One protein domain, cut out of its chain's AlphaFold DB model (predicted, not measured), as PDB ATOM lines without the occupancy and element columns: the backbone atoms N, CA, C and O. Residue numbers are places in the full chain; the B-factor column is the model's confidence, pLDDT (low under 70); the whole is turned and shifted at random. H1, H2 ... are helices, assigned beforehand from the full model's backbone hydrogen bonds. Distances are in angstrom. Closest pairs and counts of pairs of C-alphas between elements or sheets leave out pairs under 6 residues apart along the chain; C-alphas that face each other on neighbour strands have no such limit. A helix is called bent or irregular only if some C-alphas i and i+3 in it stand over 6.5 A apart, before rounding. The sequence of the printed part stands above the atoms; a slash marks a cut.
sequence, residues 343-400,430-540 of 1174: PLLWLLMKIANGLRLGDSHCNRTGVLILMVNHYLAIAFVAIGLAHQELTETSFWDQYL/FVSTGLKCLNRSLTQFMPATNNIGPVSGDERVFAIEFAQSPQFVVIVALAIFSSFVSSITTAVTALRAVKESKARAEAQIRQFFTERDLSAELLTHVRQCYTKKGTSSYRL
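Overview. This is residues 343 to 400 and 430 to 540 of the 1174 residues of an uncharacterized protein of Symbiodinium microadriaticum (UniProt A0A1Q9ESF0). One very long helix, H6, makes most of the length of a rod; H2 and H4, crossed and packed on each other, sit near its beginning, H1 lies further along it, H7 is at its far end, and the short H3 touches no helix. H1 packs on part of H6, H2 runs back along the beginning of H6 and on past it, and H4 crosses H2 and reaches H6 with its last residues; H7 folds back at the far end of H6. The printed part has 169 residues with seven named helices, H1 to H7 in order, and no named strand; the class is all helix. The whole is extended, with a radius of gyration of the C-alphas of 26.5 A and spans of 88 by 31 by 28 A.

Arrangement. H1, residues 343 to 352, touches H6, residues 470 to 515, at residues 487 to 491 of H6 alone; the closest C-alphas, of Ile 351 and Ala 491, are 6.2 A apart. Their tilt is shallow, 24 degrees, and they run opposite ways. H2, residues 365 to 390, touches H6 with residues 365 to 369 alone, closest at the C-alphas of Thr 365 and Phe 484, 6.1 A, at a shallow tilt of 21 degrees, opposite ways. H3, residues 397 to 400, touches no helix. H4, residues 430 to 445, touches H2 at a steep tilt of 56 degrees, the closest C-alphas being those of Ala 377 and Leu 438, 4.5 A apart. H4 touches H6 with residues 444 to 445 alone, the closest C-alphas of Phe 445 and Ala 477 being 5.2 A apart; the tilt of 68 degrees is steep, only just short of about perpendicular. H5, residues 457 to 464, is close to H2 but not clearly touching, with the closest C-alphas of His 387 and Asp 458 7.9 A apart. H6, the hub, touches H1, H2 and H4. H7, residues 520 to 535, is close to H6 but not clearly touching: the closest C-alphas, of Phe 513 and Leu 523, are 7.0 A apart. In H1, H4, H5 and H7 every O i to N i+4 pair is within hydrogen-bond range, in H2 21 of 22 and in H6 41 of 42; H3 is too short for such a pair.

Along the chain. H1 begins at C-alpha 343, (8.183, -42.880, -38.397). H2 is 36.6 A long, H4 22.3 A and H7 22.6 A. H6 runs 64.7 A from C-alpha 470 at (46.015, -33.809, -20.771) to C-alpha 515 at (-10.629, -65.080, -19.693); it is only just irregular, with C-alphas 470 and 473 6.7 A apart.

Size, cuts and confidence. The two C-alphas farthest apart, of Glu 392 and Asp 517, are 88.7 A apart. Residues 401 to 429 are not printed, and C-alphas 400 and 430 are 13.1 A apart across this cut. The links H1 to H2 and H4 to H5 are long. Residues 496 to 505 of H6 and residues 531 to 540 stand free. The mean pLDDT of the printed part is 76.1, with 44 residues under 70, among them 351 to 365 and 461 to 471.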
ATOM      1  N   PRO A 343       7.835 -42.698 -39.810       73.50
ATOM      2  CA  PRO A 343       8.183 -42.880 -38.397       73.50
ATOM      3  C   PRO A 343       9.509 -43.615 -38.202       73.50
ATOM      4  O   PRO A 343      10.250 -43.335 -37.265       73.50
ATOM      5  N   LEU A 344       9.824 -44.548 -39.106       73.00
ATOM      6  CA  LEU A 344      11.043 -45.345 -39.038       73.00
ATOM      7  C   LEU A 344      12.244 -44.525 -39.507       73.00
ATOM      8  O   LEU A 344      13.267 -44.546 -38.838       73.00
ATOM      9  N   LEU A 345      12.093 -43.728 -40.574       72.81
ATOM     10  CA  LEU A 345      13.116 -42.768 -40.994       72.81
ATOM     11  C   LEU A 345      13.283 -41.652 -39.961       72.81
ATOM     12  O   LEU A 345      14.390 -41.192 -39.750       72.81
ATOM     13  N   TRP A 346      12.211 -41.250 -39.283       78.69
ATOM     14  CA  TRP A 346      12.240 -40.289 -38.187       78.69
ATOM     15  C   TRP A 346      12.948 -40.846 -36.956       78.69
ATOM     16  O   TRP A 346      13.712 -40.120 -36.334       78.69
ATOM     17  N   LEU A 347      12.751 -42.127 -36.627       71.56
ATOM     18  CA  LEU A 347      13.484 -42.815 -35.564       71.56
ATOM     19  C   LEU A 347      14.958 -43.011 -35.950       71.56
ATOM     20  O   LEU A 347      15.829 -42.710 -35.148       71.56
ATOM     21  N   LEU A 348      15.242 -43.449 -37.181       71.88
ATOM     22  CA  LEU A 348      16.602 -43.577 -37.721       71.88
ATOM     23  C   LEU A 348      17.311 -42.229 -37.748       71.88
ATOM     24  O   LEU A 348      18.451 -42.139 -37.323       71.88
ATOM     25  N   MET A 349      16.622 -41.174 -38.175       71.25
ATOM     26  CA  MET A 349      17.111 -39.802 -38.116       71.25
ATOM     27  C   MET A 349      17.226 -39.329 -36.674       71.25
ATOM     28  O   MET A 349      18.163 -38.620 -36.378       71.25
ATOM     29  N   LYS A 350      16.353 -39.723 -35.745       70.31
ATOM     30  CA  LYS A 350      16.523 -39.432 -34.313       70.31
ATOM     31  C   LYS A 350      17.702 -40.170 -33.695       70.31
ATOM     32  O   LYS A 350      18.259 -39.654 -32.745       70.31
ATOM     33  N   ILE A 351      18.066 -41.345 -34.198       67.69
ATOM     34  CA  ILE A 351      19.249 -42.100 -33.770       67.69
ATOM     35  C   ILE A 351      20.505 -41.481 -34.394       67.69
ATOM     36  O   ILE A 351      21.457 -41.177 -33.685       67.69
ATOM     37  N   ALA A 352      20.480 -41.209 -35.701       64.44
ATOM     38  CA  ALA A 352      21.554 -40.534 -36.429       64.44
ATOM     39  C   ALA A 352      21.781 -39.095 -35.929       64.44
ATOM     40  O   ALA A 352      22.914 -38.623 -35.886       64.44
ATOM     41  N   ASN A 353      20.712 -38.429 -35.485       62.03
ATOM     42  CA  ASN A 353      20.708 -37.098 -34.877       62.03
ATOM     43  C   ASN A 353      20.547 -37.165 -33.350       62.03
ATOM     44  O   ASN A 353      20.082 -36.200 -32.751       62.03
ATOM     45  N   GLY A 354      20.849 -38.299 -32.711       50.84
ATOM     46  CA  GLY A 354      20.544 -38.541 -31.303       50.84
ATOM     47  C   GLY A 354      21.267 -37.599 -30.355       50.84
ATOM     48  O   GLY A 354      22.349 -37.928 -29.885       50.84
ATOM     49  N   LEU A 355      20.651 -36.452 -30.058       45.91
ATOM     50  CA  LEU A 355      20.348 -35.971 -28.708       45.91
ATOM     51  C   LEU A 355      19.400 -34.753 -28.807       45.91
ATOM     52  O   LEU A 355      19.830 -33.600 -28.827       45.91
ATOM     53  N   ARG A 356      18.085 -34.995 -28.841       49.25
ATOM     54  CA  ARG A 356      17.076 -33.957 -28.565       49.25
ATOM     55  C   ARG A 356      16.184 -34.432 -27.422       49.25
ATOM     56  O   ARG A 356      15.116 -34.992 -27.649       49.25
ATOM     57  N   LEU A 357      16.663 -34.241 -26.195       40.41
ATOM     58  CA  LEU A 357      15.831 -34.231 -24.994       40.41
ATOM     59  C   LEU A 357      16.164 -32.954 -24.221       40.41
ATOM     60  O   LEU A 357      17.240 -32.826 -23.647       40.41
ATOM     61  N   GLY A 358      15.237 -31.999 -24.296       45.69
ATOM     62  CA  GLY A 358      15.350 -30.641 -23.770       45.69
ATOM     63  C   GLY A 358      15.650 -29.624 -24.870       45.69
ATOM     64  O   GLY A 358      16.471 -29.882 -25.748       45.69
ATOM     65  N   ASP A 359      15.020 -28.451 -24.806       52.66
ATOM     66  CA  ASP A 359      15.227 -27.288 -25.693       52.66
ATOM     67  C   ASP A 359      16.663 -26.700 -25.652       52.66
ATOM     68  O   ASP A 359      16.925 -25.587 -26.102       52.66
ATOM     69  N   SER A 360      17.630 -27.466 -25.155       51.72
ATOM     70  CA  SER A 360      19.039 -27.134 -25.021       51.72
ATOM     71  C   SER A 360      19.858 -27.825 -26.120       51.72
ATOM     72  O   SER A 360      20.051 -29.036 -26.094       51.72
ATOM     73  N   HIS A 361      20.292 -27.020 -27.098       52.16
ATOM     74  CA  HIS A 361      21.405 -27.070 -28.076       52.16
ATOM     75  C   HIS A 361      22.275 -28.326 -28.378       52.16
ATOM     76  O   HIS A 361      23.170 -28.224 -29.219       52.16
ATOM     77  N   CYS A 362      22.046 -29.513 -27.822       48.03
ATOM     78  CA  CYS A 362      22.988 -30.639 -27.879       48.03
ATOM     79  C   CYS A 362      22.736 -31.649 -29.023       48.03
ATOM     80  O   CYS A 362      23.290 -32.746 -29.033       48.03
ATOM     81  N   ASN A 363      21.980 -31.255 -30.054       47.91
ATOM     82  CA  ASN A 363      21.592 -32.073 -31.217       47.91
ATOM     83  C   ASN A 363      22.754 -32.374 -32.204       47.91
ATOM     84  O   ASN A 363      22.530 -32.567 -33.397       47.91
ATOM     85  N   ARG A 364      24.012 -32.301 -31.745       63.28
ATOM     86  CA  ARG A 364      25.220 -32.227 -32.589       63.28
ATOM     87  C   ARG A 364      26.174 -33.403 -32.428       63.28
ATOM     88  O   ARG A 364      27.092 -33.501 -33.224       63.28
ATOM     89  N   THR A 365      25.994 -34.283 -31.452       66.75
ATOM     90  CA  THR A 365      27.046 -35.199 -30.974       66.75
ATOM     91  C   THR A 365      27.662 -36.080 -32.062       66.75
ATOM     92  O   THR A 365      28.866 -36.010 -32.232       66.75
ATOM     93  N   GLY A 366      26.901 -36.815 -32.880       74.62
ATOM     94  CA  GLY A 366      27.487 -37.688 -33.920       74.62
ATOM     95  C   GLY A 366      28.297 -36.948 -35.002       74.62
ATOM     96  O   GLY A 366      29.451 -37.278 -35.276       74.62
ATOM     97  N   VAL A 367      27.716 -35.902 -35.594       76.38
ATOM     98  CA  VAL A 367      28.388 -35.071 -36.613       76.38
ATOM     99  C   VAL A 367      29.544 -34.277 -35.997       76.38
ATOM    100  O   VAL A 367      30.597 -34.139 -36.613       76.38
ATOM    101  N   LEU A 368      29.377 -33.815 -34.756       77.94
ATOM    102  CA  LEU A 368      30.416 -33.155 -33.974       77.94
ATOM    103  C   LEU A 368      31.567 -34.110 -33.666       77.94
ATOM    104  O   LEU A 368      32.697 -33.672 -33.758       77.94
ATOM    105  N   ILE A 369      31.326 -35.393 -33.374       84.12
ATOM    106  CA  ILE A 369      32.387 -36.396 -33.187       84.12
ATOM    107  C   ILE A 369      33.204 -36.522 -34.469       84.12
ATOM    108  O   ILE A 369      34.428 -36.419 -34.423       84.12
ATOM    109  N   LEU A 370      32.550 -36.717 -35.619       84.94
ATOM    110  CA  LEU A 370      33.252 -36.837 -36.899       84.94
ATOM    111  C   LEU A 370      34.031 -35.567 -37.238       84.94
ATOM    112  O   LEU A 370      35.150 -35.650 -37.733       84.94
ATOM    113  N   MET A 371      33.481 -34.395 -36.926       84.00
ATOM    114  CA  MET A 371      34.180 -33.134 -37.136       84.00
ATOM    115  C   MET A 371      35.306 -32.906 -36.162       84.00
ATOM    116  O   MET A 371      36.399 -32.608 -36.602       84.00
ATOM    117  N   VAL A 372      35.110 -33.088 -34.867       85.50
ATOM    118  CA  VAL A 372      36.191 -32.958 -33.892       85.50
ATOM    119  C   VAL A 372      37.336 -33.893 -34.278       85.50
ATOM    120  O   VAL A 372      38.467 -33.434 -34.367       85.50
ATOM    121  N   ASN A 373      37.051 -35.142 -34.657       89.38
ATOM    122  CA  ASN A 373      38.072 -36.059 -35.169       89.38
ATOM    123  C   ASN A 373      38.726 -35.568 -36.466       89.38
ATOM    124  O   ASN A 373      39.946 -35.552 -36.557       89.38
ATOM    125  N   HIS A 374      37.957 -35.095 -37.448       89.81
ATOM    126  CA  HIS A 374      38.505 -34.522 -38.686       89.81
ATOM    127  C   HIS A 374      39.422 -33.321 -38.420       89.81
ATOM    128  O   HIS A 374      40.503 -33.215 -38.993       89.81
ATOM    129  N   TYR A 375      39.029 -32.429 -37.516       88.94
ATOM    130  CA  TYR A 375      39.799 -31.238 -37.166       88.94
ATOM    131  C   TYR A 375      41.047 -31.600 -36.360       88.94
ATOM    132  O   TYR A 375      42.105 -31.036 -36.619       88.94
ATOM    133  N   LEU A 376      40.957 -32.576 -35.451       88.12
ATOM    134  CA  LEU A 376      42.107 -33.129 -34.736       88.12
ATOM    135  C   LEU A 376      43.080 -33.815 -35.700       88.12
ATOM    136  O   LEU A 376      44.281 -33.578 -35.630       88.12
ATOM    137  N   ALA A 377      42.576 -34.602 -36.652       89.69
ATOM    138  CA  ALA A 377      43.379 -35.231 -37.698       89.69
ATOM    139  C   ALA A 377      44.152 -34.193 -38.518       89.69
ATOM    140  O   ALA A 377      45.341 -34.350 -38.780       89.69
ATOM    141  N   ILE A 378      43.482 -33.109 -38.893       88.12
ATOM    142  CA  ILE A 378      44.067 -32.007 -39.655       88.12
ATOM    143  C   ILE A 378      45.058 -31.214 -38.811       88.12
ATOM    144  O   ILE A 378      46.104 -30.837 -39.331       88.12
ATOM    145  N   ALA A 379      44.791 -31.017 -37.520       86.44
ATOM    146  CA  ALA A 379      45.752 -30.434 -36.593       86.44
ATOM    147  C   ALA A 379      47.023 -31.295 -36.504       86.44
ATOM    148  O   ALA A 379      48.120 -30.761 -36.645       86.44
ATOM    149  N   PHE A 380      46.896 -32.623 -36.392       85.00
ATOM    150  CA  PHE A 380      48.044 -33.538 -36.415       85.00
ATOM    151  C   PHE A 380      48.850 -33.443 -37.716       85.00
ATOM    152  O   PHE A 380      50.080 -33.418 -37.670       85.00
ATOM    153  N   VAL A 381      48.184 -33.335 -38.872       85.75
ATOM    154  CA  VAL A 381      48.867 -33.085 -40.153       85.75
ATOM    155  C   VAL A 381      49.571 -31.725 -40.142       85.75
ATOM    156  O   VAL A 381      50.732 -31.644 -40.538       85.75
ATOM    157  N   ALA A 382      48.909 -30.670 -39.653       84.12
ATOM    158  CA  ALA A 382      49.465 -29.318 -39.567       84.12
ATOM    159  C   ALA A 382      50.768 -29.288 -38.767       84.12
ATOM    160  O   ALA A 382      51.740 -28.659 -39.176       84.12
ATOM    161  N   ILE A 383      50.777 -29.985 -37.634       82.38
ATOM    162  CA  ILE A 383      51.906 -30.036 -36.707       82.38
ATOM    163  C   ILE A 383      53.027 -30.882 -37.279       82.38
ATOM    164  O   ILE A 383      54.175 -30.461 -37.231       82.38
ATOM    165  N   GLY A 384      52.701 -32.024 -37.891       81.94
ATOM    166  CA  GLY A 384      53.692 -32.834 -38.594       81.94
ATOM    167  C   GLY A 384      54.402 -32.039 -39.696       81.94
ATOM    168  O   GLY A 384      55.617 -32.138 -39.831       81.94
ATOM    169  N   LEU A 385      53.664 -31.204 -40.435       81.38
ATOM    170  CA  LEU A 385      54.234 -30.316 -41.453       81.38
ATOM    171  C   LEU A 385      55.046 -29.164 -40.841       81.38
ATOM    172  O   LEU A 385      56.131 -28.865 -41.328       81.38
ATOM    173  N   ALA A 386      54.557 -28.536 -39.767       81.00
ATOM    174  CA  ALA A 386      55.278 -27.461 -39.082       81.00
ATOM    175  C   ALA A 386      56.587 -27.952 -38.438       81.00
ATOM    176  O   ALA A 386      57.590 -27.245 -38.470       81.00
ATOM    177  N   HIS A 387      56.592 -29.168 -37.889       79.38
ATOM    178  CA  HIS A 387      57.776 -29.789 -37.303       79.38
ATOM    179  C   HIS A 387      58.787 -30.200 -38.381       79.38
ATOM    180  O   HIS A 387      59.977 -29.953 -38.220       79.38
ATOM    181  N   GLN A 388      58.324 -30.724 -39.523       79.88
ATOM    182  CA  GLN A 388      59.194 -31.038 -40.663       79.88
ATOM    183  C   GLN A 388      59.969 -29.812 -41.184       79.88
ATOM    184  O   GLN A 388      61.063 -29.968 -41.716       79.88
ATOM    185  N   GLU A 389      59.437 -28.595 -41.026       76.88
ATOM    186  CA  GLU A 389      60.170 -27.365 -41.362       76.88
ATOM    187  C   GLU A 389      61.253 -26.994 -40.337       76.88
ATOM    188  O   GLU A 389      62.220 -26.325 -40.692       76.88
ATOM    189  N   LEU A 390      61.090 -27.390 -39.071       78.06
ATOM    190  CA  LEU A 390      62.022 -27.066 -37.984       78.06
ATOM    191  C   LEU A 390      63.150 -28.091 -37.864       78.06
ATOM    192  O   LEU A 390      64.285 -27.736 -37.557       78.06
ATOM    193  N   THR A 391      62.839 -29.362 -38.105       71.06
ATOM    194  CA  THR A 391      63.787 -30.469 -38.043       71.06
ATOM    195  C   THR A 391      63.915 -31.061 -39.440       71.06
ATOM    196  O   THR A 391      62.981 -31.699 -39.915       71.06
ATOM    197  N   GLU A 392      65.064 -30.890 -40.102       70.94
ATOM    198  CA  GLU A 392      65.338 -31.425 -41.454       70.94
ATOM    199  C   GLU A 392      65.118 -32.950 -41.590       70.94
ATOM    200  O   GLU A 392      65.093 -33.497 -42.692       70.94
ATOM    201  N   THR A 393      64.934 -33.665 -40.479       65.88
ATOM    202  CA  THR A 393      64.498 -35.058 -40.451       65.88
ATOM    203  C   THR A 393      62.988 -35.170 -40.662       65.88
ATOM    204  O   THR A 393      62.197 -34.702 -39.842       65.88
ATOM    205  N   SER A 394      62.571 -35.863 -41.724       57.94
ATOM    206  CA  SER A 394      61.170 -36.207 -41.972       57.94
ATOM    207  C   SER A 394      60.638 -37.137 -40.875       57.94
ATOM    208  O   SER A 394      60.727 -38.360 -40.932       57.94
ATOM    209  N   PHE A 395      60.028 -36.511 -39.876       62.97
ATOM    210  CA  PHE A 395      59.195 -37.062 -38.810       62.97
ATOM    211  C   PHE A 395      58.398 -38.330 -39.181       62.97
ATOM    212  O   PHE A 395      58.378 -39.317 -38.445       62.97
ATOM    213  N   TRP A 396      57.779 -38.334 -40.364       63.91
ATOM    214  CA  TRP A 396      56.969 -39.446 -40.861       63.91
ATOM    215  C   TRP A 396      57.782 -40.605 -41.445       63.91
ATOM    216  O   TRP A 396      57.323 -41.749 -41.392       63.91
ATOM    217  N   ASP A 397      58.981 -40.354 -41.977       58.44
ATOM    218  CA  ASP A 397      59.786 -41.401 -42.610       58.44
ATOM    219  C   ASP A 397      60.289 -42.412 -41.590       58.44
ATOM    220  O   ASP A 397      60.365 -43.592 -41.923       58.44
ATOM    221  N   GLN A 398      60.555 -42.019 -40.343       63.06
ATOM    222  CA  GLN A 398      61.039 -42.954 -39.324       63.06
ATOM    223  C   GLN A 398      59.990 -44.026 -38.962       63.06
ATOM    224  O   GLN A 398      60.348 -45.164 -38.670       63.06
ATOM    225  N   TYR A 399      58.697 -43.696 -39.076       60.28
ATOM    226  CA  TYR A 399      57.579 -44.617 -38.827       60.28
ATOM    227  C   TYR A 399      57.050 -45.307 -40.087       60.28
ATOM    228  O   TYR A 399      56.524 -46.418 -40.006       60.28
ATOM    229  N   LEU A 400      57.174 -44.674 -41.260       57.38
ATOM    230  CA  LEU A 400      56.639 -45.211 -42.512       57.38
ATOM    231  C   LEU A 400      57.634 -46.016 -43.329       57.38
ATOM    232  O   LEU A 400      57.209 -46.957 -44.008       57.38
ATOM    233  N   PHE A 430      49.836 -37.270 -49.194       78.12
ATOM    234  CA  PHE A 430      48.948 -36.435 -48.389       78.12
ATOM    235  C   PHE A 430      47.699 -37.196 -47.925       78.12
ATOM    236  O   PHE A 430      47.408 -37.218 -46.732       78.12
ATOM    237  N   VAL A 431      47.006 -37.900 -48.828       80.88
ATOM    238  CA  VAL A 431      45.805 -38.687 -48.477       80.88
ATOM    239  C   VAL A 431      46.141 -39.806 -47.486       80.88
ATOM    240  O   VAL A 431      45.442 -39.990 -46.490       80.88
ATOM    241  N   SER A 432      47.247 -40.522 -47.716       82.44
ATOM    242  CA  SER A 432      47.753 -41.570 -46.817       82.44
ATOM    243  C   SER A 432      48.084 -41.036 -45.420       82.44
ATOM    244  O   SER A 432      47.777 -41.679 -44.415       82.44
ATOM    245  N   THR A 433      48.689 -39.849 -45.345       81.94
ATOM    246  CA  THR A 433      49.043 -39.195 -44.078       81.94
ATOM    247  C   THR A 433      47.796 -38.680 -43.360       81.94
ATOM    248  O   THR A 433      47.641 -38.916 -42.162       81.94
ATOM    249  N   GLY A 434      46.855 -38.080 -44.094       85.06
ATOM    250  CA  GLY A 434      45.568 -37.630 -43.565       85.06
ATOM    251  C   GLY A 434      44.742 -38.772 -42.971       85.06
ATOM    252  O   GLY A 434      44.272 -38.660 -41.843       85.06
ATOM    253  N   LEU A 435      44.639 -39.912 -43.664       87.25
ATOM    254  CA  LEU A 435      43.941 -41.104 -43.158       87.25
ATOM    255  C   LEU A 435      44.577 -41.669 -41.879       87.25
ATOM    256  O   LEU A 435      43.861 -42.089 -40.972       87.25
ATOM    257  N   LYS A 436      45.910 -41.653 -41.767       85.50
ATOM    258  CA  LYS A 436      46.612 -42.084 -40.546       85.50
ATOM    259  C   LYS A 436      46.373 -41.137 -39.381       85.50
ATOM    260  O   LYS A 436      46.119 -41.600 -38.272       85.50
ATOM    261  N   CYS A 437      46.416 -39.830 -39.631       87.75
ATOM    262  CA  CYS A 437      46.103 -38.826 -38.620       87.75
ATOM    263  C   CYS A 437      44.638 -38.921 -38.177       87.75
ATOM    264  O   CYS A 437      44.351 -38.797 -36.989       87.75
ATOM    265  N   LEU A 438      43.724 -39.240 -39.100       89.81
ATOM    266  CA  LEU A 438      42.323 -39.505 -38.784       89.81
ATOM    267  C   LEU A 438      42.169 -40.751 -37.914       89.81
ATOM    268  O   LEU A 438      41.524 -40.679 -36.871       89.81
ATOM    269  N   ASN A 439      42.823 -41.859 -38.265       89.25
ATOM    270  CA  ASN A 439      42.837 -43.057 -37.426       89.25
ATOM    271  C   ASN A 439      43.408 -42.769 -36.022       89.25
ATOM    272  O   ASN A 439      42.871 -43.232 -35.017       89.25
ATOM    273  N   ARG A 440      44.465 -41.951 -35.929       85.31
ATOM    274  CA  ARG A 440      45.040 -41.523 -34.644       85.31
ATOM    275  C   ARG A 440      44.052 -40.687 -33.827       85.31
ATOM    276  O   ARG A 440      43.884 -40.964 -32.648       85.31
ATOM    277  N   SER A 441      43.351 -39.735 -34.445       89.06
ATOM    278  CA  SER A 441      42.306 -38.967 -33.753       89.06
ATOM    279  C   SER A 441      41.164 -39.864 -33.258       89.06
ATOM    280  O   SER A 441      40.791 -39.791 -32.092       89.06
ATOM    281  N   LEU A 442      40.700 -40.807 -34.090       88.38
ATOM    282  CA  LEU A 442      39.618 -41.730 -33.743       88.38
ATOM    283  C   LEU A 442      40.001 -42.678 -32.603       88.38
ATOM    284  O   LEU A 442      39.175 -42.928 -31.736       88.38
ATOM    285  N   THR A 443      41.241 -43.171 -32.578       87.44
ATOM    286  CA  THR A 443      41.757 -44.038 -31.497       87.44
ATOM    287  C   THR A 443      42.038 -43.292 -30.191       87.44
ATOM    288  O   THR A 443      42.125 -43.916 -29.139       87.44
ATOM    289  N   GLN A 444      42.168 -41.964 -30.226       82.88
ATOM    290  CA  GLN A 444      42.190 -41.142 -29.013       82.88
ATOM    291  C   GLN A 444      40.776 -40.817 -28.525       82.88
ATOM    292  O   GLN A 444      40.542 -40.726 -27.324       82.88
ATOM    293  N   PHE A 445      39.833 -40.645 -29.453       83.38
ATOM    294  CA  PHE A 445      38.450 -40.304 -29.138       83.38
ATOM    295  C   PHE A 445      37.635 -41.511 -28.657       83.38
ATOM    296  O   PHE A 445      36.808 -41.400 -27.756       83.38
ATOM    297  N   MET A 446      37.868 -42.673 -29.262       83.31
ATOM    298  CA  MET A 446      37.416 -43.970 -28.778       83.31
ATOM    299  C   MET A 446      38.615 -44.604 -28.088       83.31
ATOM    300  O   MET A 446      39.575 -44.856 -28.808       83.31
ATOM    301  N   PRO A 447      38.597 -44.855 -26.767       75.81
ATOM    302  CA  PRO A 447      39.744 -45.387 -26.031       75.81
ATOM    303  C   PRO A 447      40.126 -46.776 -26.564       75.81
ATOM    304  O   PRO A 447      39.683 -47.809 -26.071       75.81
ATOM    305  N   ALA A 448      40.922 -46.786 -27.627       82.25
ATOM    306  CA  ALA A 448      41.354 -47.947 -28.373       82.25
ATOM    307  C   ALA A 448      42.875 -47.919 -28.410       82.25
ATOM    308  O   ALA A 448      43.498 -46.889 -28.671       82.25
ATOM    309  N   THR A 449      43.492 -49.064 -28.140       75.31
ATOM    310  CA  THR A 449      44.947 -49.183 -28.119       75.31
ATOM    311  C   THR A 449      45.505 -48.898 -29.510       75.31
ATOM    312  O   THR A 449      45.229 -49.635 -30.459       75.31
ATOM    313  N   ASN A 450      46.294 -47.835 -29.639       74.62
ATOM    314  CA  ASN A 450      47.050 -47.549 -30.847       74.62
ATOM    315  C   ASN A 450      48.530 -47.836 -30.581       74.62
ATOM    316  O   ASN A 450      49.113 -47.290 -29.648       74.62
ATOM    317  N   ASN A 451      49.146 -48.667 -31.423       74.50
ATOM    318  CA  ASN A 451      50.575 -48.990 -31.333       74.50
ATOM    319  C   ASN A 451      51.480 -47.810 -31.743       74.50
ATOM    320  O   ASN A 451      52.702 -47.905 -31.654       74.50
ATOM    321  N   ILE A 452      50.899 -46.703 -32.216       71.00
ATOM    322  CA  ILE A 452      51.608 -45.486 -32.614       71.00
ATOM    323  C   ILE A 452      51.555 -44.479 -31.455       71.00
ATOM    324  O   ILE A 452      50.631 -43.669 -31.357       71.00
ATOM    325  N   GLY A 453      52.546 -44.546 -30.564       75.75
ATOM    326  CA  GLY A 453      52.762 -43.553 -29.504       75.75
ATOM    327  C   GLY A 453      53.575 -42.339 -29.986       75.75
ATOM    328  O   GLY A 453      54.334 -42.473 -30.947       75.75
ATOM    329  N   PRO A 454      53.442 -41.160 -29.342       76.81
ATOM    330  CA  PRO A 454      54.284 -40.000 -29.631       76.81
ATOM    331  C   PRO A 454      55.745 -40.304 -29.268       76.81
ATOM    332  O   PRO A 454      56.049 -40.718 -28.145       76.81
ATOM    333  N   VAL A 455      56.662 -40.097 -30.207       74.62
ATOM    334  CA  VAL A 455      58.102 -40.315 -29.997       74.62
ATOM    335  C   VAL A 455      58.832 -39.024 -29.724       74.62
ATOM    336  O   VAL A 455      59.663 -39.008 -28.816       74.62
ATOM    337  N   SER A 456      58.543 -37.969 -30.487       74.62
ATOM    338  CA  SER A 456      59.303 -36.725 -30.389       74.62
ATOM    339  C   SER A 456      58.888 -35.915 -29.162       74.62
ATOM    340  O   SER A 456      57.762 -36.027 -28.674       74.62
ATOM    341  N   GLY A 457      59.814 -35.097 -28.652       74.62
ATOM    342  CA  GLY A 457      59.529 -34.136 -27.587       74.62
ATOM    343  C   GLY A 457      58.341 -33.254 -27.958       74.62
ATOM    344  O   GLY A 457      57.404 -33.186 -27.185       74.62
ATOM    345  N   ASP A 458      58.308 -32.724 -29.180       67.19
ATOM    346  CA  ASP A 458      57.235 -31.854 -29.679       67.19
ATOM    347  C   ASP A 458      55.896 -32.576 -29.882       67.19
ATOM    348  O   ASP A 458      54.845 -31.970 -29.721       67.19
ATOM    349  N   GLU A 459      55.884 -33.873 -30.206       64.38
ATOM    350  CA  GLU A 459      54.650 -34.669 -30.229       64.38
ATOM    351  C   GLU A 459      54.145 -34.985 -28.838       64.38
ATOM    352  O   GLU A 459      52.938 -35.011 -28.617       64.38
ATOM    353  N   ARG A 460      55.065 -35.298 -27.922       72.75
ATOM    354  CA  ARG A 460      54.740 -35.515 -26.519       72.75
ATOM    355  C   ARG A 460      54.194 -34.217 -25.970       72.75
ATOM    356  O   ARG A 460      53.100 -34.234 -25.465       72.75
ATOM    357  N   VAL A 461      54.863 -33.099 -26.198       69.25
ATOM    358  CA  VAL A 461      54.437 -31.740 -25.870       69.25
ATOM    359  C   VAL A 461      53.165 -31.346 -26.627       69.25
ATOM    360  O   VAL A 461      52.300 -30.713 -26.066       69.25
ATOM    361  N   PHE A 462      52.890 -31.772 -27.850       65.81
ATOM    362  CA  PHE A 462      51.567 -31.506 -28.424       65.81
ATOM    363  C   PHE A 462      50.478 -32.383 -27.779       65.81
ATOM    364  O   PHE A 462      49.378 -31.914 -27.497       65.81
ATOM    365  N   ALA A 463      50.804 -33.641 -27.483       64.62
ATOM    366  CA  ALA A 463      49.938 -34.567 -26.762       64.62
ATOM    367  C   ALA A 463      49.795 -34.236 -25.255       64.62
ATOM    368  O   ALA A 463      48.841 -34.704 -24.642       64.62
ATOM    369  N   ILE A 464      50.712 -33.449 -24.673       62.31
ATOM    370  CA  ILE A 464      50.870 -33.172 -23.227       62.31
ATOM    371  C   ILE A 464      50.783 -31.664 -22.892       62.31
ATOM    372  O   ILE A 464      50.426 -31.338 -21.778       62.31
ATOM    373  N   GLU A 465      51.076 -30.730 -23.800       57.22
ATOM    374  CA  GLU A 465      51.337 -29.282 -23.554       57.22
ATOM    375  C   GLU A 465      50.378 -28.334 -24.305       57.22
ATOM    376  O   GLU A 465      49.883 -27.393 -23.690       57.22
ATOM    377  N   PHE A 466      49.922 -28.643 -25.539       54.50
ATOM    378  CA  PHE A 466      48.607 -28.108 -25.997       54.50
ATOM    379  C   PHE A 466      47.468 -28.614 -25.083       54.50
ATOM    380  O   PHE A 466      46.335 -28.134 -25.104       54.50
ATOM    381  N   ALA A 467      47.830 -29.574 -24.235       46.69
ATOM    382  CA  ALA A 467      47.110 -30.129 -23.130       46.69
ATOM    383  C   ALA A 467      47.732 -29.707 -21.778       46.69
ATOM    384  O   ALA A 467      47.981 -30.553 -20.933       46.69
ATOM    385  N   GLN A 468      47.883 -28.410 -21.476       48.25
ATOM    386  CA  GLN A 468      48.070 -27.989 -20.069       48.25
ATOM    387  C   GLN A 468      46.975 -28.535 -19.117       48.25
ATOM    388  O   GLN A 468      47.152 -28.528 -17.904       48.25
ATOM    389  N   SER A 469      45.891 -29.120 -19.647       51.00
ATOM    390  CA  SER A 469      45.369 -30.357 -19.059       51.00
ATOM    391  C   SER A 469      45.348 -31.499 -20.102       51.00
ATOM    392  O   SER A 469      44.562 -31.430 -21.050       51.00
ATOM    393  N   PRO A 470      46.143 -32.588 -19.949       53.97
ATOM    394  CA  PRO A 470      46.015 -33.809 -20.771       53.97
ATOM    395  C   PRO A 470      44.613 -34.414 -20.655       53.97
ATOM    396  O   PRO A 470      44.144 -35.169 -21.504       53.97
ATOM    397  N   GLN A 471      43.906 -33.992 -19.616       60.84
ATOM    398  CA  GLN A 471      42.520 -34.284 -19.384       60.84
ATOM    399  C   GLN A 471      41.588 -33.553 -20.356       60.84
ATOM    400  O   GLN A 471      40.553 -34.116 -20.636       60.84
ATOM    401  N   PHE A 472      41.879 -32.381 -20.935       71.00
ATOM    402  CA  PHE A 472      40.852 -31.653 -21.703       71.00
ATOM    403  C   PHE A 472      40.359 -32.413 -22.937       71.00
ATOM    404  O   PHE A 472      39.157 -32.579 -23.103       71.00
ATOM    405  N   VAL A 473      41.255 -32.916 -23.794       71.31
ATOM    406  CA  VAL A 473      40.837 -33.648 -25.005       71.31
ATOM    407  C   VAL A 473      40.165 -34.965 -24.632       71.31
ATOM    408  O   VAL A 473      39.141 -35.308 -25.215       71.31
ATOM    409  N   VAL A 474      40.693 -35.670 -23.629       74.25
ATOM    410  CA  VAL A 474      40.125 -36.936 -23.150       74.25
ATOM    411  C   VAL A 474      38.788 -36.711 -22.440       74.25
ATOM    412  O   VAL A 474      37.857 -37.456 -22.691       74.25
ATOM    413  N   ILE A 475      38.635 -35.663 -21.631       78.00
ATOM    414  CA  ILE A 475      37.384 -35.259 -20.968       78.00
ATOM    415  C   ILE A 475      36.368 -34.820 -22.012       78.00
ATOM    416  O   ILE A 475      35.220 -35.232 -21.933       78.00
ATOM    417  N   VAL A 476      36.757 -34.016 -23.005       79.62
ATOM    418  CA  VAL A 476      35.858 -33.603 -24.090       79.62
ATOM    419  C   VAL A 476      35.438 -34.821 -24.911       79.62
ATOM    420  O   VAL A 476      34.252 -34.973 -25.199       79.62
ATOM    421  N   ALA A 477      36.364 -35.726 -25.232       82.31
ATOM    422  CA  ALA A 477      36.053 -36.978 -25.912       82.31
ATOM    423  C   ALA A 477      35.136 -37.870 -25.065       82.31
ATOM    424  O   ALA A 477      34.119 -38.325 -25.575       82.31
ATOM    425  N   LEU A 478      35.418 -38.051 -23.773       82.25
ATOM    426  CA  LEU A 478      34.599 -38.821 -22.833       82.25
ATOM    427  C   LEU A 478      33.216 -38.196 -22.633       82.25
ATOM    428  O   LEU A 478      32.228 -38.921 -22.616       82.25
ATOM    429  N   ALA A 479      33.112 -36.872 -22.529       82.69
ATOM    430  CA  ALA A 479      31.846 -36.162 -22.385       82.69
ATOM    431  C   ALA A 479      30.994 -36.306 -23.651       82.69
ATOM    432  O   ALA A 479      29.817 -36.666 -23.580       82.69
ATOM    433  N   ILE A 480      31.595 -36.092 -24.826       83.00
ATOM    434  CA  ILE A 480      30.904 -36.258 -26.104       83.00
ATOM    435  C   ILE A 480      30.536 -37.735 -26.319       83.00
ATOM    436  O   ILE A 480      29.399 -38.028 -26.691       83.00
ATOM    437  N   PHE A 481      31.436 -38.675 -26.038       82.19
ATOM    438  CA  PHE A 481      31.183 -40.108 -26.169       82.19
ATOM    439  C   PHE A 481      30.099 -40.590 -25.197       82.19
ATOM    440  O   PHE A 481      29.176 -41.283 -25.612       82.19
ATOM    441  N   SER A 482      30.134 -40.161 -23.935       84.19
ATOM    442  CA  SER A 482      29.110 -40.481 -22.932       84.19
ATOM    443  C   SER A 482      27.739 -39.936 -23.338       84.19
ATOM    444  O   SER A 482      26.741 -40.659 -23.310       84.19
ATOM    445  N   SER A 483      27.683 -38.696 -23.838       80.81
ATOM    446  CA  SER A 483      26.438 -38.123 -24.366       80.81
ATOM    447  C   SER A 483      25.906 -38.894 -25.584       80.81
ATOM    448  O   SER A 483      24.697 -39.090 -25.714       80.81
ATOM    449  N   PHE A 484      26.796 -39.399 -26.442       81.88
ATOM    450  CA  PHE A 484      26.443 -40.237 -27.585       81.88
ATOM    451  C   PHE A 484      25.928 -41.621 -27.160       81.88
ATOM    452  O   PHE A 484      24.889 -42.069 -27.642       81.88
ATOM    453  N   VAL A 485      26.586 -42.288 -26.210       83.12
ATOM    454  CA  VAL A 485      26.117 -43.575 -25.667       83.12
ATOM    455  C   VAL A 485      24.758 -43.417 -24.978       83.12
ATOM    456  O   VAL A 485      23.858 -44.237 -25.181       83.12
ATOM    457  N   SER A 486      24.564 -42.336 -24.220       83.25
ATOM    458  CA  SER A 486      23.283 -42.012 -23.584       83.25
ATOM    459  C   SER A 486      22.167 -41.791 -24.615       83.25
ATOM    460  O   SER A 486      21.038 -42.266 -24.438       83.25
ATOM    461  N   SER A 487      22.480 -41.157 -25.751       79.06
ATOM    462  CA  SER A 487      21.509 -40.942 -26.825       79.06
ATOM    463  C   SER A 487      21.071 -42.236 -27.502       79.06
ATOM    464  O   SER A 487      19.870 -42.454 -27.686       79.06
ATOM    465  N   ILE A 488      22.023 -43.130 -27.800       81.62
ATOM    466  CA  ILE A 488      21.735 -44.463 -28.337       81.62
ATOM    467  C   ILE A 488      20.881 -45.237 -27.343       81.62
ATOM    468  O   ILE A 488      19.857 -45.796 -27.730       81.62
ATOM    469  N   THR A 489      21.265 -45.237 -26.067       84.81
ATOM    470  CA  THR A 489      20.532 -45.950 -25.014       84.81
ATOM    471  C   THR A 489      19.093 -45.459 -24.939       84.81
ATOM    472  O   THR A 489      18.166 -46.261 -24.979       84.81
ATOM    473  N   THR A 490      18.880 -44.143 -24.952       80.19
ATOM    474  CA  THR A 490      17.537 -43.555 -24.930       80.19
ATOM    475  C   THR A 490      16.722 -43.917 -26.171       80.19
ATOM    476  O   THR A 490      15.540 -44.246 -26.066       80.19
ATOM    477  N   ALA A 491      17.336 -43.906 -27.354       76.31
ATOM    478  CA  ALA A 491      16.656 -44.282 -28.587       76.31
ATOM    479  C   ALA A 491      16.313 -45.782 -28.632       76.31
ATOM    480  O   ALA A 491      15.223 -46.154 -29.071       76.31
ATOM    481  N   VAL A 492      17.203 -46.643 -28.131       82.69
ATOM    482  CA  VAL A 492      16.949 -48.078 -27.962       82.69
ATOM    483  C   VAL A 492      15.825 -48.300 -26.952       82.69
ATOM    484  O   VAL A 492      14.937 -49.103 -27.225       82.69
ATOM    485  N   THR A 493      15.799 -47.565 -25.839       84.50
ATOM    486  CA  THR A 493      14.709 -47.615 -24.854       84.50
ATOM    487  C   THR A 493      13.385 -47.155 -25.458       84.50
ATOM    488  O   THR A 493      12.377 -47.827 -25.275       84.50
ATOM    489  N   ALA A 494      13.369 -46.088 -26.262       80.00
ATOM    490  CA  ALA A 494      12.168 -45.650 -26.975       80.00
ATOM    491  C   ALA A 494      11.678 -46.704 -27.986       80.00
ATOM    492  O   ALA A 494      10.485 -46.991 -28.064       80.00
ATOM    493  N   LEU A 495      12.592 -47.342 -28.727       80.44
ATOM    494  CA  LEU A 495      12.248 -48.430 -29.644       80.44
ATOM    495  C   LEU A 495      11.731 -49.666 -28.892       80.44
ATOM    496  O   LEU A 495      10.787 -50.314 -29.350       80.44
ATOM    497  N   ARG A 496      12.326 -49.989 -27.738       86.00
ATOM    498  CA  ARG A 496      11.846 -51.047 -26.843       86.00
ATOM    499  C   ARG A 496      10.459 -50.715 -26.316       86.00
ATOM    500  O   ARG A 496       9.607 -51.579 -26.426       86.00
ATOM    501  N   ALA A 497      10.193 -49.483 -25.888       83.56
ATOM    502  CA  ALA A 497       8.875 -49.052 -25.421       83.56
ATOM    503  C   ALA A 497       7.792 -49.192 -26.507       83.56
ATOM    504  O   ALA A 497       6.686 -49.640 -26.218       83.56
ATOM    505  N   VAL A 498       8.107 -48.893 -27.775       79.19
ATOM    506  CA  VAL A 498       7.179 -49.110 -28.906       79.19
ATOM    507  C   VAL A 498       6.953 -50.602 -29.185       79.19
ATOM    508  O   VAL A 498       5.838 -51.025 -29.491       79.19
ATOM    509  N   LYS A 499       7.995 -51.433 -29.085       81.88
ATOM    510  CA  LYS A 499       7.839 -52.893 -29.205       81.88
ATOM    511  C   LYS A 499       7.062 -53.473 -28.028       81.88
ATOM    512  O   LYS A 499       6.254 -54.374 -28.220       81.88
ATOM    513  N   GLU A 500       7.298 -52.945 -26.838       89.00
ATOM    514  CA  GLU A 500       6.662 -53.360 -25.603       89.00
ATOM    515  C   GLU A 500       5.189 -52.966 -25.589       89.00
ATOM    516  O   GLU A 500       4.369 -53.790 -25.214       89.00
ATOM    517  N   SER A 501       4.806 -51.781 -26.074       80.19
ATOM    518  CA  SER A 501       3.390 -51.414 -26.197       80.19
ATOM    519  C   SER A 501       2.646 -52.350 -27.154       80.19
ATOM    520  O   SER A 501       1.551 -52.810 -26.833       80.19
ATOM    521  N   LYS A 502       3.271 -52.734 -28.277       82.88
ATOM    522  CA  LYS A 502       2.723 -53.749 -29.188       82.88
ATOM    523  C   LYS A 502       2.630 -55.126 -28.523       82.88
ATOM    524  O   LYS A 502       1.608 -55.794 -28.657       82.88
ATOM    525  N   ALA A 503       3.668 -55.541 -27.800       82.50
ATOM    526  CA  ALA A 503       3.685 -56.813 -27.081       82.50
ATOM    527  C   ALA A 503       2.642 -56.850 -25.951       82.50
ATOM    528  O   ALA A 503       1.955 -57.855 -25.801       82.50
ATOM    529  N   ARG A 504       2.466 -55.749 -25.210       87.25
ATOM    530  CA  ARG A 504       1.439 -55.579 -24.172       87.25
ATOM    531  C   ARG A 504       0.037 -55.627 -24.771       87.25
ATOM    532  O   ARG A 504      -0.795 -56.354 -24.246       87.25
ATOM    533  N   ALA A 505      -0.216 -54.938 -25.886       85.12
ATOM    534  CA  ALA A 505      -1.501 -55.018 -26.584       85.12
ATOM    535  C   ALA A 505      -1.800 -56.454 -27.056       85.12
ATOM    536  O   ALA A 505      -2.908 -56.958 -26.893       85.12
ATOM    537  N   GLU A 506      -0.795 -57.155 -27.586       87.50
ATOM    538  CA  GLU A 506      -0.940 -58.555 -27.982       87.50
ATOM    539  C   GLU A 506      -1.158 -59.488 -26.777       87.50
ATOM    540  O   GLU A 506      -1.940 -60.435 -26.869       87.50
ATOM    541  N   ALA A 507      -0.503 -59.221 -25.645       88.00
ATOM    542  CA  ALA A 507      -0.700 -59.955 -24.399       88.00
ATOM    543  C   ALA A 507      -2.107 -59.731 -23.823       88.00
ATOM    544  O   ALA A 507      -2.756 -60.699 -23.447       88.00
ATOM    545  N   GLN A 508      -2.615 -58.494 -23.840       91.06
ATOM    546  CA  GLN A 508      -3.982 -58.162 -23.421       91.06
ATOM    547  C   GLN A 508      -5.035 -58.863 -24.284       91.06
ATOM    548  O   GLN A 508      -6.008 -59.387 -23.751       91.06
ATOM    549  N   ILE A 509      -4.826 -58.942 -25.604       92.25
ATOM    550  CA  ILE A 509      -5.718 -59.705 -26.490       92.25
ATOM    551  C   ILE A 509      -5.700 -61.188 -26.110       92.25
ATOM    552  O   ILE A 509      -6.758 -61.800 -26.011       92.25
ATOM    553  N   ARG A 510      -4.526 -61.781 -25.856       90.62
ATOM    554  CA  ARG A 510      -4.452 -63.187 -25.424       90.62
ATOM    555  C   ARG A 510      -5.160 -63.406 -24.094       90.62
ATOM    556  O   ARG A 510      -5.968 -64.321 -24.007       90.62
ATOM    557  N   GLN A 511      -4.901 -62.547 -23.112       94.12
ATOM    558  CA  GLN A 511      -5.538 -62.608 -21.802       94.12
ATOM    559  C   GLN A 511      -7.063 -62.520 -21.922       94.12
ATOM    560  O   GLN A 511      -7.756 -63.366 -21.376       94.12
ATOM    561  N   PHE A 512      -7.588 -61.581 -22.714       93.31
ATOM    562  CA  PHE A 512      -9.026 -61.458 -22.959       93.31
ATOM    563  C   PHE A 512      -9.635 -62.727 -23.575       93.31
ATOM    564  O   PHE A 512     -10.731 -63.137 -23.199       93.31
ATOM    565  N   PHE A 513      -8.931 -63.369 -24.514       95.69
ATOM    566  CA  PHE A 513      -9.386 -64.624 -25.116       95.69
ATOM    567  C   PHE A 513      -9.365 -65.788 -24.123       95.69
ATOM    568  O   PHE A 513     -10.290 -66.596 -24.134       95.69
ATOM    569  N   THR A 514      -8.348 -65.846 -23.259       93.62
ATOM    570  CA  THR A 514      -8.248 -66.836 -22.181       93.62
ATOM    571  C   THR A 514      -9.334 -66.631 -21.125       93.62
ATOM    572  O   THR A 514      -9.987 -67.589 -20.743       93.62
ATOM    573  N   GLU A 515      -9.598 -65.395 -20.697       95.81
ATOM    574  CA  GLU A 515     -10.629 -65.080 -19.693       95.81
ATOM    575  C   GLU A 515     -12.061 -65.351 -20.177       95.81
ATOM    576  O   GLU A 515     -12.980 -65.482 -19.370       95.81
ATOM    577  N   ARG A 516     -12.276 -65.396 -21.496       95.50
ATOM    578  CA  ARG A 516     -13.593 -65.598 -22.115       95.50
ATOM    579  C   ARG A 516     -13.771 -66.979 -22.747       95.50
ATOM    580  O   ARG A 516     -14.790 -67.180 -23.405       95.50
ATOM    581  N   ASP A 517     -12.804 -67.886 -22.584       95.12
ATOM    582  CA  ASP A 517     -12.784 -69.218 -23.211       95.12
ATOM    583  C   ASP A 517     -13.103 -69.185 -24.721       95.12
ATOM    584  O   ASP A 517     -13.830 -70.016 -25.272       95.12
ATOM    585  N   LEU A 518     -12.569 -68.184 -25.427       93.75
ATOM    586  CA  LEU A 518     -12.786 -68.032 -26.866       93.75
ATOM    587  C   LEU A 518     -11.883 -68.985 -27.658       93.75
ATOM    588  O   LEU A 518     -10.732 -69.230 -27.293       93.75
ATOM    589  N   SER A 519     -12.380 -69.498 -28.790       93.81
ATOM    590  CA  SER A 519     -11.643 -70.496 -29.574       93.81
ATOM    591  C   SER A 519     -10.289 -69.971 -30.079       93.81
ATOM    592  O   SER A 519     -10.150 -68.824 -30.520       93.81
ATOM    593  N   ALA A 520      -9.275 -70.842 -30.071       86.38
ATOM    594  CA  ALA A 520      -7.940 -70.525 -30.584       86.38
ATOM    595  C   ALA A 520      -7.951 -70.167 -32.085       86.38
ATOM    596  O   ALA A 520      -7.124 -69.384 -32.559       86.38
ATOM    597  N   GLU A 521      -8.916 -70.698 -32.836       91.00
ATOM    598  CA  GLU A 521      -9.127 -70.363 -34.245       91.00
ATOM    599  C   GLU A 521      -9.532 -68.890 -34.411       91.00
ATOM    600  O   GLU A 521      -8.940 -68.169 -35.220       91.00
ATOM    601  N   LEU A 522     -10.446 -68.396 -33.565       90.81
ATOM    602  CA  LEU A 522     -10.846 -66.990 -33.558       90.81
ATOM    603  C   LEU A 522      -9.679 -66.075 -33.165       90.81
ATOM    604  O   LEU A 522      -9.486 -65.038 -33.801       90.81
ATOM    605  N   LEU A 523      -8.856 -66.468 -32.186       91.56
ATOM    606  CA  LEU A 523      -7.648 -65.717 -31.816       91.56
ATOM    607  C   LEU A 523      -6.682 -65.602 -33.003       91.56
ATOM    608  O   LEU A 523      -6.120 -64.535 -33.256       91.56
ATOM    609  N   THR A 524      -6.514 -66.686 -33.759       87.62
ATOM    610  CA  THR A 524      -5.638 -66.720 -34.936       87.62
ATOM    611  C   THR A 524      -6.177 -65.816 -36.045       87.62
ATOM    612  O   THR A 524      -5.405 -65.054 -36.629       87.62
ATOM    613  N   HIS A 525      -7.493 -65.810 -36.285       91.50
ATOM    614  CA  HIS A 525      -8.140 -64.878 -37.215       91.50
ATOM    615  C   HIS A 525      -8.016 -63.418 -36.774       91.50
ATOM    616  O   HIS A 525      -7.641 -62.572 -37.586       91.50
ATOM    617  N   VAL A 526      -8.248 -63.106 -35.496       90.12
ATOM    618  CA  VAL A 526      -8.069 -61.747 -34.964       90.12
ATOM    619  C   VAL A 526      -6.618 -61.302 -35.111       90.12
ATOM    620  O   VAL A 526      -6.364 -60.197 -35.590       90.12
ATOM    621  N   ARG A 527      -5.654 -62.179 -34.809       88.75
ATOM    622  CA  ARG A 527      -4.224 -61.905 -34.982       88.75
ATOM    623  C   ARG A 527      -3.854 -61.704 -36.448       88.75
ATOM    624  O   ARG A 527      -3.118 -60.770 -36.756       88.75
ATOM    625  N   GLN A 528      -4.373 -62.520 -37.364       85.31
ATOM    626  CA  GLN A 528      -4.168 -62.342 -38.804       85.31
ATOM    627  C   GLN A 528      -4.784 -61.032 -39.304       85.31
ATOM    628  O   GLN A 528      -4.139 -60.327 -40.075       85.31
ATOM    629  N   CYS A 529      -5.977 -60.658 -38.833       83.75
ATOM    630  CA  CYS A 529      -6.580 -59.359 -39.123       83.75
ATOM    631  C   CYS A 529      -5.717 -58.207 -38.598       83.75
ATOM    632  O   CYS A 529      -5.497 -57.246 -39.329       83.75
ATOM    633  N   TYR A 530      -5.182 -58.313 -37.380       81.31
ATOM    634  CA  TYR A 530      -4.305 -57.298 -36.792       81.31
ATOM    635  C   TYR A 530      -2.958 -57.205 -37.523       81.31
ATOM    636  O   TYR A 530      -2.437 -56.117 -37.745       81.31
ATOM    637  N   THR A 531      -2.412 -58.342 -37.964       78.38
ATOM    638  CA  THR A 531      -1.130 -58.410 -38.682       78.38
ATOM    639  C   THR A 531      -1.270 -57.890 -40.113       78.38
ATOM    640  O   THR A 531      -0.452 -57.081 -40.539       78.38
ATOM    641  N   LYS A 532      -2.345 -58.264 -40.826       76.62
ATOM    642  CA  LYS A 532      -2.673 -57.733 -42.162       76.62
ATOM    643  C   LYS A 532      -2.997 -56.236 -42.127       76.62
ATOM    644  O   LYS A 532      -2.604 -55.509 -43.031       76.62
ATOM    645  N   LYS A 533      -3.667 -55.757 -41.071       67.38
ATOM    646  CA  LYS A 533      -3.869 -54.317 -40.830       67.38
ATOM    647  C   LYS A 533      -2.592 -53.592 -40.393       67.38
ATOM    648  O   LYS A 533      -2.519 -52.385 -40.540       67.38
ATOM    649  N   GLY A 534      -1.601 -54.307 -39.862       58.44
ATOM    650  CA  GLY A 534      -0.304 -53.738 -39.503       58.44
ATOM    651  C   GLY A 534       0.619 -53.500 -40.703       58.44
ATOM    652  O   GLY A 534       1.489 -52.639 -40.621       58.44
ATOM    653  N   THR A 535       0.446 -54.246 -41.801       53.34
ATOM    654  CA  THR A 535       1.216 -54.077 -43.048       53.34
ATOM    655  C   THR A 535       0.503 -53.211 -44.087       53.34
ATOM    656  O   THR A 535       1.163 -52.505 -44.841       53.34
ATOM    657  N   SER A 536      -0.832 -53.209 -44.111       50.94
ATOM    658  CA  SER A 536      -1.625 -52.258 -44.896       50.94
ATOM    659  C   SER A 536      -1.694 -50.928 -44.144       50.94
ATOM    660  O   SER A 536      -2.198 -50.899 -43.028       50.94
ATOM    661  N   SER A 537      -1.144 -49.858 -44.734       48.94
ATOM    662  CA  SER A 537      -1.107 -48.482 -44.210       48.94
ATOM    663  C   SER A 537      -2.240 -48.196 -43.217       48.94
ATOM    664  O   SER A 537      -3.411 -48.200 -43.605       48.94
ATOM    665  N   TYR A 538      -1.888 -48.016 -41.935       53.19
ATOM    666  CA  TYR A 538      -2.820 -47.790 -40.829       53.19
ATOM    667  C   TYR A 538      -3.895 -46.786 -41.250       53.19
ATOM    668  O   TYR A 538      -3.662 -45.577 -41.316       53.19
ATOM    669  N   ARG A 539      -5.101 -47.286 -41.521       54.16
ATOM    670  CA  ARG A 539      -6.279 -46.438 -41.630       54.16
ATOM    671  C   ARG A 539      -6.652 -46.083 -40.199       54.16
ATOM    672  O   ARG A 539      -7.388 -46.821 -39.554       54.16
ATOM    673  N   LEU A 540      -6.023 -45.023 -39.691       59.56
ATOM    674  CA  LEU A 540      -6.296 -44.449 -38.378       59.56
ATOM    675  C   LEU A 540      -7.806 -44.259 -38.248       59.56
ATOM    676  O   LEU A 540      -8.409 -43.529 -39.038       59.56
TER     677      LEU A 540